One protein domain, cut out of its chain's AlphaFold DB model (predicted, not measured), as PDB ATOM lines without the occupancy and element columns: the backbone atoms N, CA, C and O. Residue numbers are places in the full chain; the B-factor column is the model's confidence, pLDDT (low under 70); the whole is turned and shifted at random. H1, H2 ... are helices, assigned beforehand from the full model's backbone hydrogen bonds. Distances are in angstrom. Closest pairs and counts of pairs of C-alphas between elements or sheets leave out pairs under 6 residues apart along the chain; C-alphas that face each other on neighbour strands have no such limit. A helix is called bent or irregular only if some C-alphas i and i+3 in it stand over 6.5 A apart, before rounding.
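Overview. This is residues 32 to 71 and 117 to 160 of the 372 residues of an uncharacterized protein of Proteobacteria bacterium (UniProt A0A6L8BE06). Two helices, H2 and H3, lie side by side and run opposite ways, while H1 lies off toward the other end of a loose, elongated shape, touching no helix. From the end of H3 the chain goes out in a long loop that holds the very short H4, and residues 148 to 160, with no named element, then run back along the H2 and H3 pair. The printed part has 84 residues with four named helices, H1, H2, H3 and H4 in chain order, and no named strand; the class is all helix, with 51 residues in the helices. The whole is loose, with a radius of gyration of the C-alphas of 15.1 A, and its C-alphas span 45 by 22 by 18 A, only just a rod.

Arrangement. H1, residues 36 to 45, is joined by a tight link of 4 residues to H2, residues 50 to 71, yet the two are apart. H2 is irregular, with C-alphas 56 and 59 lying 8.0 A apart, and it has a kink of 72 degrees near residue 57. H2 and H3, residues 118 to 132, touch, with 6 pairs of C-alphas within 8 A; the closest C-alphas are those of Thr 69 and Ile 122, 6.5 A apart. They run opposite ways at a shallow tilt of 34 degrees, only just short of steep. H3 and H4, residues 144 to 147, are close but not clearly touching, and their closest C-alphas, those of Asp 132 and Thr 145, are 8.0 A apart. H1 is apart from H3 and from H4, and H2 is apart from H4. Every O i to N i+4 pair is within hydrogen-bond range in H1 and H3, against 14 of 18 in H2; H4 is too short for such a pair, and its one O i to N i+3 pair is within range.

Along the chain. H1 begins at C-alpha 36, at (176.444, 168.424, 201.208), and measures 14.1 A from first to last C-alpha at residue 45. H2, the longest helix with 22 residues, measures 27.3 A from residue 50 to residue 71, where C-alpha 71 is at (143.451, 174.846, 173.158). H3 measures 20.7 A from residue 118 to residue 132. H4, four residues from 144 to 147, ends at C-alpha 147, at (150.601, 167.768, 197.486).

Size, cuts and confidence. The two C-alphas farthest apart are those of Glu 37 and Gln 70, at 45.9 A. Residues 72 to 116 are not printed, and C-alphas 71 and 117 are 14.5 A apart across the cut. The link from H3 to H4, 11 residues, is long. The mean pLDDT of the printed part is 82.1; residues 32 to 36 and 138 to 149 are under 70, and H4 has a mean of 52.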
ATOM      1  N   ASN A  32     168.167 175.201 206.591       61.44
ATOM      2  CA  ASN A  32     168.507 173.884 207.162       61.44
ATOM      3  C   ASN A  32     169.312 172.947 206.226       61.44
ATOM      4  O   ASN A  32     169.689 171.859 206.652       61.44
ATOM      5  N   GLN A  33     169.570 173.332 204.971       60.56
ATOM      6  CA  GLN A  33     170.163 172.482 203.922       60.56
ATOM      7  C   GLN A  33     171.524 172.993 203.416       60.56
ATOM      8  O   GLN A  33     171.863 172.831 202.249       60.56
ATOM      9  N   GLU A  34     172.319 173.636 204.269       57.41
ATOM     10  CA  GLU A  34     173.604 174.208 203.837       57.41
ATOM     11  C   GLU A  34     174.701 173.168 203.555       57.41
ATOM     12  O   GLU A  34     175.672 173.490 202.871       57.41
ATOM     13  N   SER A  35     174.585 171.939 204.076       66.25
ATOM     14  CA  SER A  35     175.661 170.945 203.988       66.25
ATOM     15  C   SER A  35     175.409 169.887 202.912       66.25
ATOM     16  O   SER A  35     174.304 169.350 202.800       66.25
ATOM     17  N   GLU A  36     176.460 169.548 202.155       69.44
ATOM     18  CA  GLU A  36     176.444 168.424 201.208       69.44
ATOM     19  C   GLU A  36     176.032 167.116 201.900       69.44
ATOM     20  O   GLU A  36     175.288 166.338 201.315       69.44
ATOM     21  N   GLU A  37     176.416 166.923 203.167       76.44
ATOM     22  CA  GLU A  37     176.033 165.762 203.982       76.44
ATOM     23  C   GLU A  37     174.512 165.680 204.193       76.44
ATOM     24  O   GLU A  37     173.920 164.613 204.037       76.44
ATOM     25  N   THR A  38     173.850 166.804 204.489       72.56
ATOM     26  CA  THR A  38     172.386 166.853 204.645       72.56
ATOM     27  C   THR A  38     171.680 166.515 203.333       72.56
ATOM     28  O   THR A  38     170.697 165.773 203.334       72.56
ATOM     29  N   VAL A  39     172.175 167.044 202.211       70.75
ATOM     30  CA  VAL A  39     171.612 166.782 200.877       70.75
ATOM     31  C   VAL A  39     171.848 165.329 200.462       70.75
ATOM     32  O   VAL A  39     170.952 164.687 199.918       70.75
ATOM     33  N   GLU A  40     173.026 164.778 200.743       77.94
ATOM     34  CA  GLU A  40     173.358 163.383 200.455       77.94
ATOM     35  C   GLU A  40     172.524 162.418 201.307       77.94
ATOM     36  O   GLU A  40     171.987 161.445 200.779       77.94
ATOM     37  N   ALA A  41     172.316 162.724 202.590       79.75
ATOM     38  CA  ALA A  41     171.421 161.963 203.458       79.75
ATOM     39  C   ALA A  41     169.958 162.016 202.977       79.75
ATOM     40  O   ALA A  41     169.278 160.988 202.976       79.75
ATOM     41  N   ALA A  42     169.480 163.181 202.524       74.50
ATOM     42  CA  ALA A  42     168.147 163.321 201.937       74.50
ATOM     43  C   ALA A  42     168.001 162.491 200.650       74.50
ATOM     44  O   ALA A  42     167.031 161.749 200.509       74.50
ATOM     45  N   ARG A  43     169.000 162.528 199.758       75.69
ATOM     46  CA  ARG A  43     169.049 161.691 198.544       75.69
ATOM     47  C   ARG A  43     169.128 160.198 198.852       75.69
ATOM     48  O   ARG A  43     168.549 159.392 198.136       75.69
ATOM     49  N   ALA A  44     169.825 159.808 199.916       82.00
ATOM     50  CA  ALA A  44     169.857 158.417 200.354       82.00
ATOM     51  C   ALA A  44     168.488 157.950 200.884       82.00
ATOM     52  O   ALA A  44     168.118 156.793 200.686       82.00
ATOM     53  N   ALA A  45     167.737 158.838 201.542       80.56
ATOM     54  CA  ALA A  45     166.396 158.554 202.050       80.56
ATOM     55  C   ALA A  45     165.319 158.565 200.949       80.56
ATOM     56  O   ALA A  45     164.374 157.780 201.019       80.56
ATOM     57  N   SER A  46     165.475 159.420 199.935       78.56
ATOM     58  CA  SER A  46     164.610 159.513 198.759       78.56
ATOM     59  C   SER A  46     165.455 159.367 197.487       78.56
ATOM     60  O   SER A  46     165.914 160.365 196.934       78.56
ATOM     61  N   PRO A  47     165.702 158.130 197.011       77.75
ATOM     62  CA  PRO A  47     166.603 157.866 195.880       77.75
ATOM     63  C   PRO A  47     166.010 158.260 194.518       77.75
ATOM     64  O   PRO A  47     166.604 157.983 193.475       77.75
ATOM     65  N   HIS A  48     164.818 158.848 194.519       83.31
ATOM     66  CA  HIS A  48     164.126 159.299 193.328       83.31
ATOM     67  C   HIS A  48     164.732 160.613 192.831       83.31
ATOM     68  O   HIS A  48     165.049 161.506 193.608       83.31
ATOM     69  N   THR A  49     164.890 160.717 191.518       83.56
ATOM     70  CA  THR A  49     165.302 161.934 190.811       83.56
ATOM     71  C   THR A  49     164.100 162.569 190.122       83.56
ATOM     72  O   THR A  49     163.097 161.887 189.887       83.56
ATOM     73  N   SER A  50     164.235 163.827 189.694       82.12
ATOM     74  CA  SER A  50     163.254 164.490 188.822       82.12
ATOM     75  C   SER A  50     162.911 163.663 187.577       82.12
ATOM     76  O   SER A  50     161.743 163.536 187.222       82.12
ATOM     77  N   GLU A  51     163.905 163.011 186.968       86.31
ATOM     78  CA  GLU A  51     163.704 162.095 185.838       86.31
ATOM     79  C   GLU A  51     162.832 160.888 186.216       86.31
ATOM     80  O   GLU A  51     161.942 160.504 185.457       86.31
ATOM     81  N   SER A  52     163.060 160.287 187.389       87.12
ATOM     82  CA  SER A  52     162.265 159.142 187.843       87.12
ATOM     83  C   SER A  52     160.833 159.530 188.227       87.12
ATOM     84  O   SER A  52     159.915 158.748 187.982       87.12
ATOM     85  N   THR A  53     160.637 160.738 188.765       83.94
ATOM     86  CA  THR A  53     159.315 161.301 189.073       83.94
ATOM     87  C   THR A  53     158.541 161.572 187.790       83.94
ATOM     88  O   THR A  53     157.415 161.109 187.641       83.94
ATOM     89  N   TYR A  54     159.166 162.215 186.803       86.19
ATOM     90  CA  TYR A  54     158.534 162.411 185.500       86.19
ATOM     91  C   TYR A  54     158.217 161.083 184.813       86.19
ATOM     92  O   TYR A  54     157.143 160.909 184.251       86.19
ATOM     93  N   ALA A  55     159.125 160.105 184.882       89.06
ATOM     94  CA  ALA A  55     158.877 158.777 184.330       89.06
ATOM     95  C   ALA A  55     157.650 158.091 184.951       89.06
ATOM     96  O   ALA A  55     156.998 157.315 184.256       89.06
ATOM     97  N   TYR A  56     157.336 158.379 186.219       87.94
ATOM     98  CA  TYR A  56     156.129 157.891 186.886       87.94
ATOM     99  C   TYR A  56     154.854 158.535 186.317       87.94
ATOM    100  O   TYR A  56     153.891 157.820 186.060       87.94
ATOM    101  N   PHE A  57     154.870 159.844 186.048       88.56
ATOM    102  CA  PHE A  57     153.721 160.596 185.518       88.56
ATOM    103  C   PHE A  57     153.679 160.712 183.991       88.56
ATOM    104  O   PHE A  57     152.808 161.390 183.455       88.56
ATOM    105  N   ARG A  58     154.606 160.078 183.268       91.81
ATOM    106  CA  ARG A  58     154.832 160.347 181.841       91.81
ATOM    107  C   ARG A  58     153.568 160.243 180.996       91.81
ATOM    108  O   ARG A  58     153.289 161.156 180.235       91.81
ATOM    109  N   GLU A  59     152.811 159.156 181.142       94.06
ATOM    110  CA  GLU A  59     151.587 158.947 180.356       94.06
ATOM    111  C   GLU A  59     150.538 160.035 180.632       94.06
ATOM    112  O   GLU A  59     149.895 160.522 179.706       94.06
ATOM    113  N   GLU A  60     150.394 160.457 181.892       92.75
ATOM    114  CA  GLU A  60     149.453 161.503 182.305       92.75
ATOM    115  C   GLU A  60     149.903 162.885 181.816       92.75
ATOM    116  O   GLU A  60     149.097 163.642 181.278       92.75
ATOM    117  N   ALA A  61     151.194 163.196 181.950       91.38
ATOM    118  CA  ALA A  61     151.775 164.457 181.506       91.38
ATOM    119  C   ALA A  61     151.736 164.596 179.975       91.38
ATOM    120  O   ALA A  61     151.381 165.657 179.467       91.38
ATOM    121  N   GLU A  62     152.058 163.533 179.231       94.25
ATOM    122  CA  GLU A  62     151.961 163.511 177.766       94.25
ATOM    123  C   GLU A  62     150.504 163.663 177.306       94.25
ATOM    124  O   GLU A  62     150.224 164.500 176.450       94.25
ATOM    125  N   ALA A  63     149.557 162.945 177.926       94.75
ATOM    126  CA  ALA A  63     148.135 163.087 177.611       94.75
ATOM    127  C   ALA A  63     147.609 164.505 177.895       94.75
ATOM    128  O   ALA A  63     146.873 165.071 177.084       94.75
ATOM    129  N   PHE A  64     148.018 165.099 179.019       94.12
ATOM    130  CA  PHE A  64     147.703 166.484 179.349       94.12
ATOM    131  C   PHE A  64     148.252 167.456 178.297       94.12
ATOM    132  O   PHE A  64     147.521 168.320 177.814       94.12
ATOM    133  N   ILE A  65     149.525 167.315 177.916       94.44
ATOM    134  CA  ILE A  65     150.168 168.166 176.910       94.44
ATOM    135  C   ILE A  65     149.434 168.064 175.565       94.44
ATOM    136  O   ILE A  65     149.141 169.090 174.941       94.44
ATOM    137  N   ASP A  66     149.089 166.852 175.132       94.88
ATOM    138  CA  ASP A  66     148.361 166.610 173.884       94.88
ATOM    139  C   ASP A  66     146.965 167.256 173.885       94.88
ATOM    140  O   ASP A  66     146.511 167.766 172.858       94.88
ATOM    141  N   GLU A  67     146.274 167.271 175.028       94.31
ATOM    142  CA  GLU A  67     144.990 167.960 175.176       94.31
ATOM    143  C   GLU A  67     145.162 169.486 175.219       94.31
ATOM    144  O   GLU A  67     144.467 170.222 174.511       94.31
ATOM    145  N   ALA A  68     146.094 169.981 176.036       93.75
ATOM    146  CA  ALA A  68     146.311 171.406 176.256       93.75
ATOM    147  C   ALA A  68     146.746 172.126 174.971       93.75
ATOM    148  O   ALA A  68     146.297 173.244 174.700       93.75
ATOM    149  N   THR A  69     147.570 171.478 174.144       94.56
ATOM    150  CA  THR A  69     148.062 172.042 172.876       94.56
ATOM    151  C   THR A  69     146.971 172.259 171.829       94.56
ATOM    152  O   THR A  69     147.114 173.137 170.983       94.56
ATOM    153  N   GLN A  70     145.828 171.578 171.943       93.06
ATOM    154  CA  GLN A  70     144.661 171.814 171.083       93.06
ATOM    155  C   GLN A  70     143.891 173.091 171.445       93.06
ATOM    156  O   GLN A  70     143.023 173.525 170.688       93.06
ATOM    157  N   ARG A  71     144.174 173.690 172.608       93.06
ATOM    158  CA  ARG A  71     143.451 174.846 173.158       93.06
ATOM    159  C   ARG A  71     144.362 176.060 173.345       93.06
ATOM    160  O   ARG A  71     144.203 176.813 174.305       93.06
ATOM    161  N   THR A 117     155.360 182.223 167.492       97.69
ATOM    162  CA  THR A 117     154.625 181.322 166.597       97.69
ATOM    163  C   THR A 117     153.951 180.216 167.417       97.69
ATOM    164  O   THR A 117     154.310 179.970 168.567       97.69
ATOM    165  N   GLU A 118     152.986 179.511 166.828       97.06
ATOM    166  CA  GLU A 118     152.338 178.366 167.481       97.06
ATOM    167  C   GLU A 118     153.352 177.286 167.898       97.06
ATOM    168  O   GLU A 118     153.347 176.846 169.044       97.06
ATOM    169  N   GLU A 119     154.291 176.937 167.015       97.31
ATOM    170  CA  GLU A 119     155.350 175.957 167.298       97.31
ATOM    171  C   GLU A 119     156.240 176.384 168.477       97.31
ATOM    172  O   GLU A 119     156.578 175.572 169.340       97.31
ATOM    173  N   GLU A 120     156.597 177.666 168.551       97.50
ATOM    174  CA  GLU A 120     157.403 178.210 169.646       97.50
ATOM    175  C   GLU A 120     156.639 178.209 170.973       97.50
ATOM    176  O   GLU A 120     157.204 177.839 172.002       97.50
ATOM    177  N   ALA A 121     155.355 178.581 170.954       97.44
ATOM    178  CA  ALA A 121     154.504 178.574 172.139       97.44
ATOM    179  C   ALA A 121     154.276 177.152 172.667       97.44
ATOM    180  O   ALA A 121     154.358 176.932 173.876       97.44
ATOM    181  N   ILE A 122     154.053 176.181 171.775       97.06
ATOM    182  CA  ILE A 122     153.957 174.761 172.131       97.06
ATOM    183  C   ILE A 122     155.287 174.277 172.709       97.06
ATOM    184  O   ILE A 122     155.297 173.678 173.777       97.06
ATOM    185  N   THR A 123     156.415 174.589 172.067       97.25
ATOM    186  CA  THR A 123     157.744 174.189 172.560       97.25
ATOM    187  C   THR A 123     158.013 174.738 173.964       97.25
ATOM    188  O   THR A 123     158.449 173.998 174.845       97.25
ATOM    189  N   ALA A 124     157.720 176.020 174.195       95.75
ATOM    190  CA  ALA A 124     157.864 176.642 175.506       95.75
ATOM    191  C   ALA A 124     156.928 176.003 176.543       95.75
ATOM    192  O   ALA A 124     157.354 175.711 177.657       95.75
ATOM    193  N   PHE A 125     155.671 175.749 176.177       96.19
ATOM    194  CA  PHE A 125     154.698 175.109 177.057       96.19
ATOM    195  C   PHE A 125     155.114 173.686 177.444       96.19
ATOM    196  O   PHE A 125     155.121 173.369 178.627       96.19
ATOM    197  N   VAL A 126     155.516 172.856 176.477       95.69
ATOM    198  CA  VAL A 126     155.985 171.480 176.713       95.69
ATOM    199  C   VAL A 126     157.180 171.475 177.658       95.69
ATOM    200  O   VAL A 126     157.230 170.650 178.569       95.69
ATOM    201  N   HIS A 127     158.122 172.405 177.476       94.19
ATOM    202  CA  HIS A 127     159.268 172.551 178.368       94.19
ATOM    203  C   HIS A 127     158.835 172.808 179.818       94.19
ATOM    204  O   HIS A 127     159.255 172.070 180.709       94.19
ATOM    205  N   TRP A 128     157.970 173.801 180.046       92.19
ATOM    206  CA  TRP A 128     157.514 174.155 181.392       92.19
ATOM    207  C   TRP A 128     156.609 173.090 182.013       92.19
ATOM    208  O   TRP A 128     156.825 172.740 183.163       92.19
ATOM    209  N   ALA A 129     155.665 172.518 181.262       91.38
ATOM    210  CA  ALA A 129     154.790 171.449 181.747       91.38
ATOM    211  C   ALA A 129     155.579 170.186 182.124       91.38
ATOM    212  O   ALA A 129     155.329 169.577 183.160       91.38
ATOM    213  N   THR A 130     156.583 169.818 181.319       90.38
ATOM    214  CA  THR A 130     157.482 168.695 181.633       90.38
ATOM    215  C   THR A 130     158.288 168.982 182.891       90.38
ATOM    216  O   THR A 130     158.424 168.102 183.736       90.38
ATOM    217  N   GLN A 131     158.823 170.199 183.028       87.75
ATOM    218  CA  GLN A 131     159.582 170.594 184.212       87.75
ATOM    219  C   GLN A 131     158.714 170.592 185.475       87.75
ATOM    220  O   GLN A 131     159.158 170.079 186.495       87.75
ATOM    221  N   ASP A 132     157.494 171.118 185.392       86.25
ATOM    222  CA  ASP A 132     156.506 171.136 186.478       86.25
ATOM    223  C   ASP A 132     156.137 169.706 186.913       86.25
ATOM    224  O   ASP A 132     156.096 169.402 188.096       86.25
ATOM    225  N   ALA A 133     156.005 168.778 185.960       85.12
ATOM    226  CA  ALA A 133     155.809 167.352 186.237       85.12
ATOM    227  C   ALA A 133     157.076 166.617 186.742       85.12
ATOM    228  O   ALA A 133     157.016 165.435 187.093       85.12
ATOM    229  N   SER A 134     158.242 167.276 186.759       84.75
ATOM    230  CA  SER A 134     159.550 166.685 187.082       84.75
ATOM    231  C   SER A 134     160.098 167.194 188.420       84.75
ATOM    232  O   SER A 134     161.007 168.024 188.445       84.75
ATOM    233  N   VAL A 135     159.630 166.654 189.547       77.69
ATOM    234  CA  VAL A 135     160.108 167.086 190.879       77.69
ATOM    235  C   VAL A 135     161.175 166.175 191.468       77.69
ATOM    236  O   VAL A 135     161.075 164.951 191.400       77.69
ATOM    237  N   ASP A 136     162.220 166.788 192.039       76.75
ATOM    238  CA  ASP A 136     163.264 166.111 192.815       76.75
ATOM    239  C   ASP A 136     162.834 166.018 194.295       76.75
ATOM    240  O   ASP A 136     162.940 167.004 195.035       76.75
ATOM    241  N   PRO A 137     162.382 164.841 194.764       71.25
ATOM    242  CA  PRO A 137     161.879 164.678 196.124       71.25
ATOM    243  C   PRO A 137     162.980 164.725 197.191       71.25
ATOM    244  O   PRO A 137     162.671 164.714 198.381       71.25
ATOM    245  N   ALA A 138     164.264 164.755 196.814       69.25
ATOM    246  CA  ALA A 138     165.354 164.975 197.762       69.25
ATOM    247  C   ALA A 138     165.523 166.460 198.124       69.25
ATOM    248  O   ALA A 138     166.171 166.787 199.125       69.25
ATOM    249  N   THR A 139     164.940 167.367 197.339       64.06
ATOM    250  CA  THR A 139     164.887 168.791 197.669       64.06
ATOM    251  C   THR A 139     163.604 169.082 198.439       64.06
ATOM    252  O   THR A 139     162.518 169.072 197.875       64.06
ATOM    253  N   VAL A 140     163.714 169.332 199.752       54.69
ATOM    254  CA  VAL A 140     162.567 169.828 200.540       54.69
ATOM    255  C   VAL A 140     162.288 171.264 200.111       54.69
ATOM    256  O   VAL A 140     162.862 172.210 200.652       54.69
ATOM    257  N   HIS A 141     161.430 171.421 199.116       53.28
ATOM    258  CA  HIS A 141     160.795 172.680 198.783       53.28
ATOM    259  C   HIS A 141     159.364 172.617 199.322       53.28
ATOM    260  O   HIS A 141     158.741 171.561 199.268       53.28
ATOM    261  N   TYR A 142     158.838 173.716 199.880       53.22
ATOM    262  CA  TYR A 142     157.395 173.812 200.132       53.22
ATOM    263  C   TYR A 142     156.739 173.965 198.763       53.22
ATOM    264  O   TYR A 142     156.498 175.077 198.293       53.22
ATOM    265  N   ASP A 143     156.619 172.840 198.076       51.44
ATOM    266  CA  ASP A 143     156.140 172.763 196.717       51.44
ATOM    267  C   ASP A 143     154.709 172.254 196.722       51.44
ATOM    268  O   ASP A 143     154.362 171.304 197.427       51.44
ATOM    269  N   TRP A 144     153.873 172.897 195.918       54.09
ATOM    270  CA  TRP A 144     152.516 172.432 195.661       54.09
ATOM    271  C   TRP A 144     152.538 171.055 194.989       54.09
ATOM    272  O   TRP A 144     151.603 170.272 195.174       54.09
ATOM    273  N   THR A 145     153.651 170.711 194.336       50.00
ATOM    274  CA  THR A 145     153.910 169.382 193.786       50.00
ATOM    275  C   THR A 145     153.932 168.272 194.825       50.00
ATOM    276  O   THR A 145     153.422 167.184 194.561       50.00
ATOM    277  N   GLU A 146     154.435 168.517 196.042       46.78
ATOM    278  CA  GLU A 146     154.433 167.493 197.103       46.78
ATOM    279  C   GLU A 146     152.995 167.102 197.507       46.78
ATOM    280  O   GLU A 146     152.751 166.001 198.004       46.78
ATOM    281  N   PHE A 147     152.023 167.976 197.223       55.62
ATOM    282  CA  PHE A 147     150.601 167.768 197.486       55.62
ATOM    283  C   PHE A 147     149.779 167.416 196.235       55.62
ATOM    284  O   PHE A 147     148.554 167.331 196.341       55.62
ATOM    285  N   GLY A 148     150.413 167.196 195.073       54.88
ATOM    286  CA  GLY A 148     149.713 166.884 193.819       54.88
ATOM    287  C   GLY A 148     148.800 168.023 193.358       54.88
ATOM    288  O   GLY A 148     147.639 167.798 193.020       54.88
ATOM    289  N   MET A 149     149.302 169.255 193.446       67.50
ATOM    290  CA  MET A 149     148.608 170.474 193.029       67.50
ATOM    291  C   MET A 149     149.391 171.217 191.940       67.50
ATOM    292  O   MET A 149     149.440 172.447 191.935       67.50
ATOM    293  N   ASP A 150     150.021 170.468 191.038       76.06
ATOM    294  CA  ASP A 150     150.831 171.051 189.976       76.06
ATOM    295  C   ASP A 150     149.983 171.784 188.939       76.06
ATOM    296  O   ASP A 150     148.822 171.445 188.672       76.06
ATOM    297  N   ASN A 151     150.585 172.771 188.278       84.62
ATOM    298  CA  ASN A 151     149.885 173.515 187.240       84.62
ATOM    299  C   ASN A 151     149.581 172.621 186.031       84.62
ATOM    300  O   ASN A 151     148.527 172.795 185.419       84.62
ATOM    301  N   TRP A 152     150.438 171.637 185.727       85.94
ATOM    302  CA  TRP A 152     150.214 170.666 184.645       85.94
ATOM    303  C   TRP A 152     149.005 169.747 184.896       85.94
ATOM    304  O   TRP A 152     148.480 169.155 183.963       85.94
ATOM    305  N   GLN A 153     148.511 169.657 186.136       86.50
ATOM    306  CA  GLN A 153     147.289 168.914 186.485       86.50
ATOM    307  C   GLN A 153     146.025 169.785 186.413       86.50
ATOM    308  O   GLN A 153     144.919 169.334 186.708       86.50
ATOM    309  N   SER A 154     146.180 171.055 186.041       87.69
ATOM    310  CA  SER A 154     145.103 172.029 185.882       87.69
ATOM    311  C   SER A 154     144.872 172.331 184.394       87.69
ATOM    312  O   SER A 154     145.760 172.090 183.582       87.69
ATOM    313  N   PRO A 155     143.726 172.910 183.983       90.06
ATOM    314  CA  PRO A 155     143.424 173.178 182.568       90.06
ATOM    315  C   PRO A 155     144.235 174.336 181.942       90.06
ATOM    316  O   PRO A 155     143.716 175.051 181.081       90.06
ATOM    317  N   ILE A 156     145.485 174.551 182.376       91.62
ATOM    318  CA  ILE A 156     146.433 175.520 181.815       91.62
ATOM    319  C   ILE A 156     146.754 175.178 180.354       91.62
ATOM    320  O   ILE A 156     146.718 174.021 179.942       91.62
ATOM    321  N   ARG A 157     147.034 176.200 179.542       92.06
ATOM    322  CA  ARG A 157     147.134 176.072 178.081       92.06
ATOM    323  C   ARG A 157     148.362 176.811 177.554       92.06
ATOM    324  O   ARG A 157     148.779 177.792 178.183       92.06
ATOM    325  N   PRO A 158     148.922 176.406 176.398       95.44
ATOM    326  CA  PRO A 158     149.901 177.224 175.704       95.44
ATOM    327  C   PRO A 158     149.293 178.575 175.337       95.44
ATOM    328  O   PRO A 158     148.083 178.715 175.153       95.44
ATOM    329  N   ASN A 159     150.145 179.581 175.217       95.88
ATOM    330  CA  ASN A 159     149.718 180.943 174.960       95.88
ATOM    331  C   ASN A 159     150.751 181.610 174.048       95.88
ATOM    332  O   ASN A 159     151.954 181.526 174.299       95.88
ATOM    333  N   LEU A 160     150.274 182.234 172.967       98.00
ATOM    334  CA  LEU A 160     151.138 182.895 171.992       98.00
ATOM    335  C   LEU A 160     151.850 184.120 172.571       98.00
ATOM    336  O   LEU A 160     152.878 184.519 172.042       98.00
TER     337      LEU A 160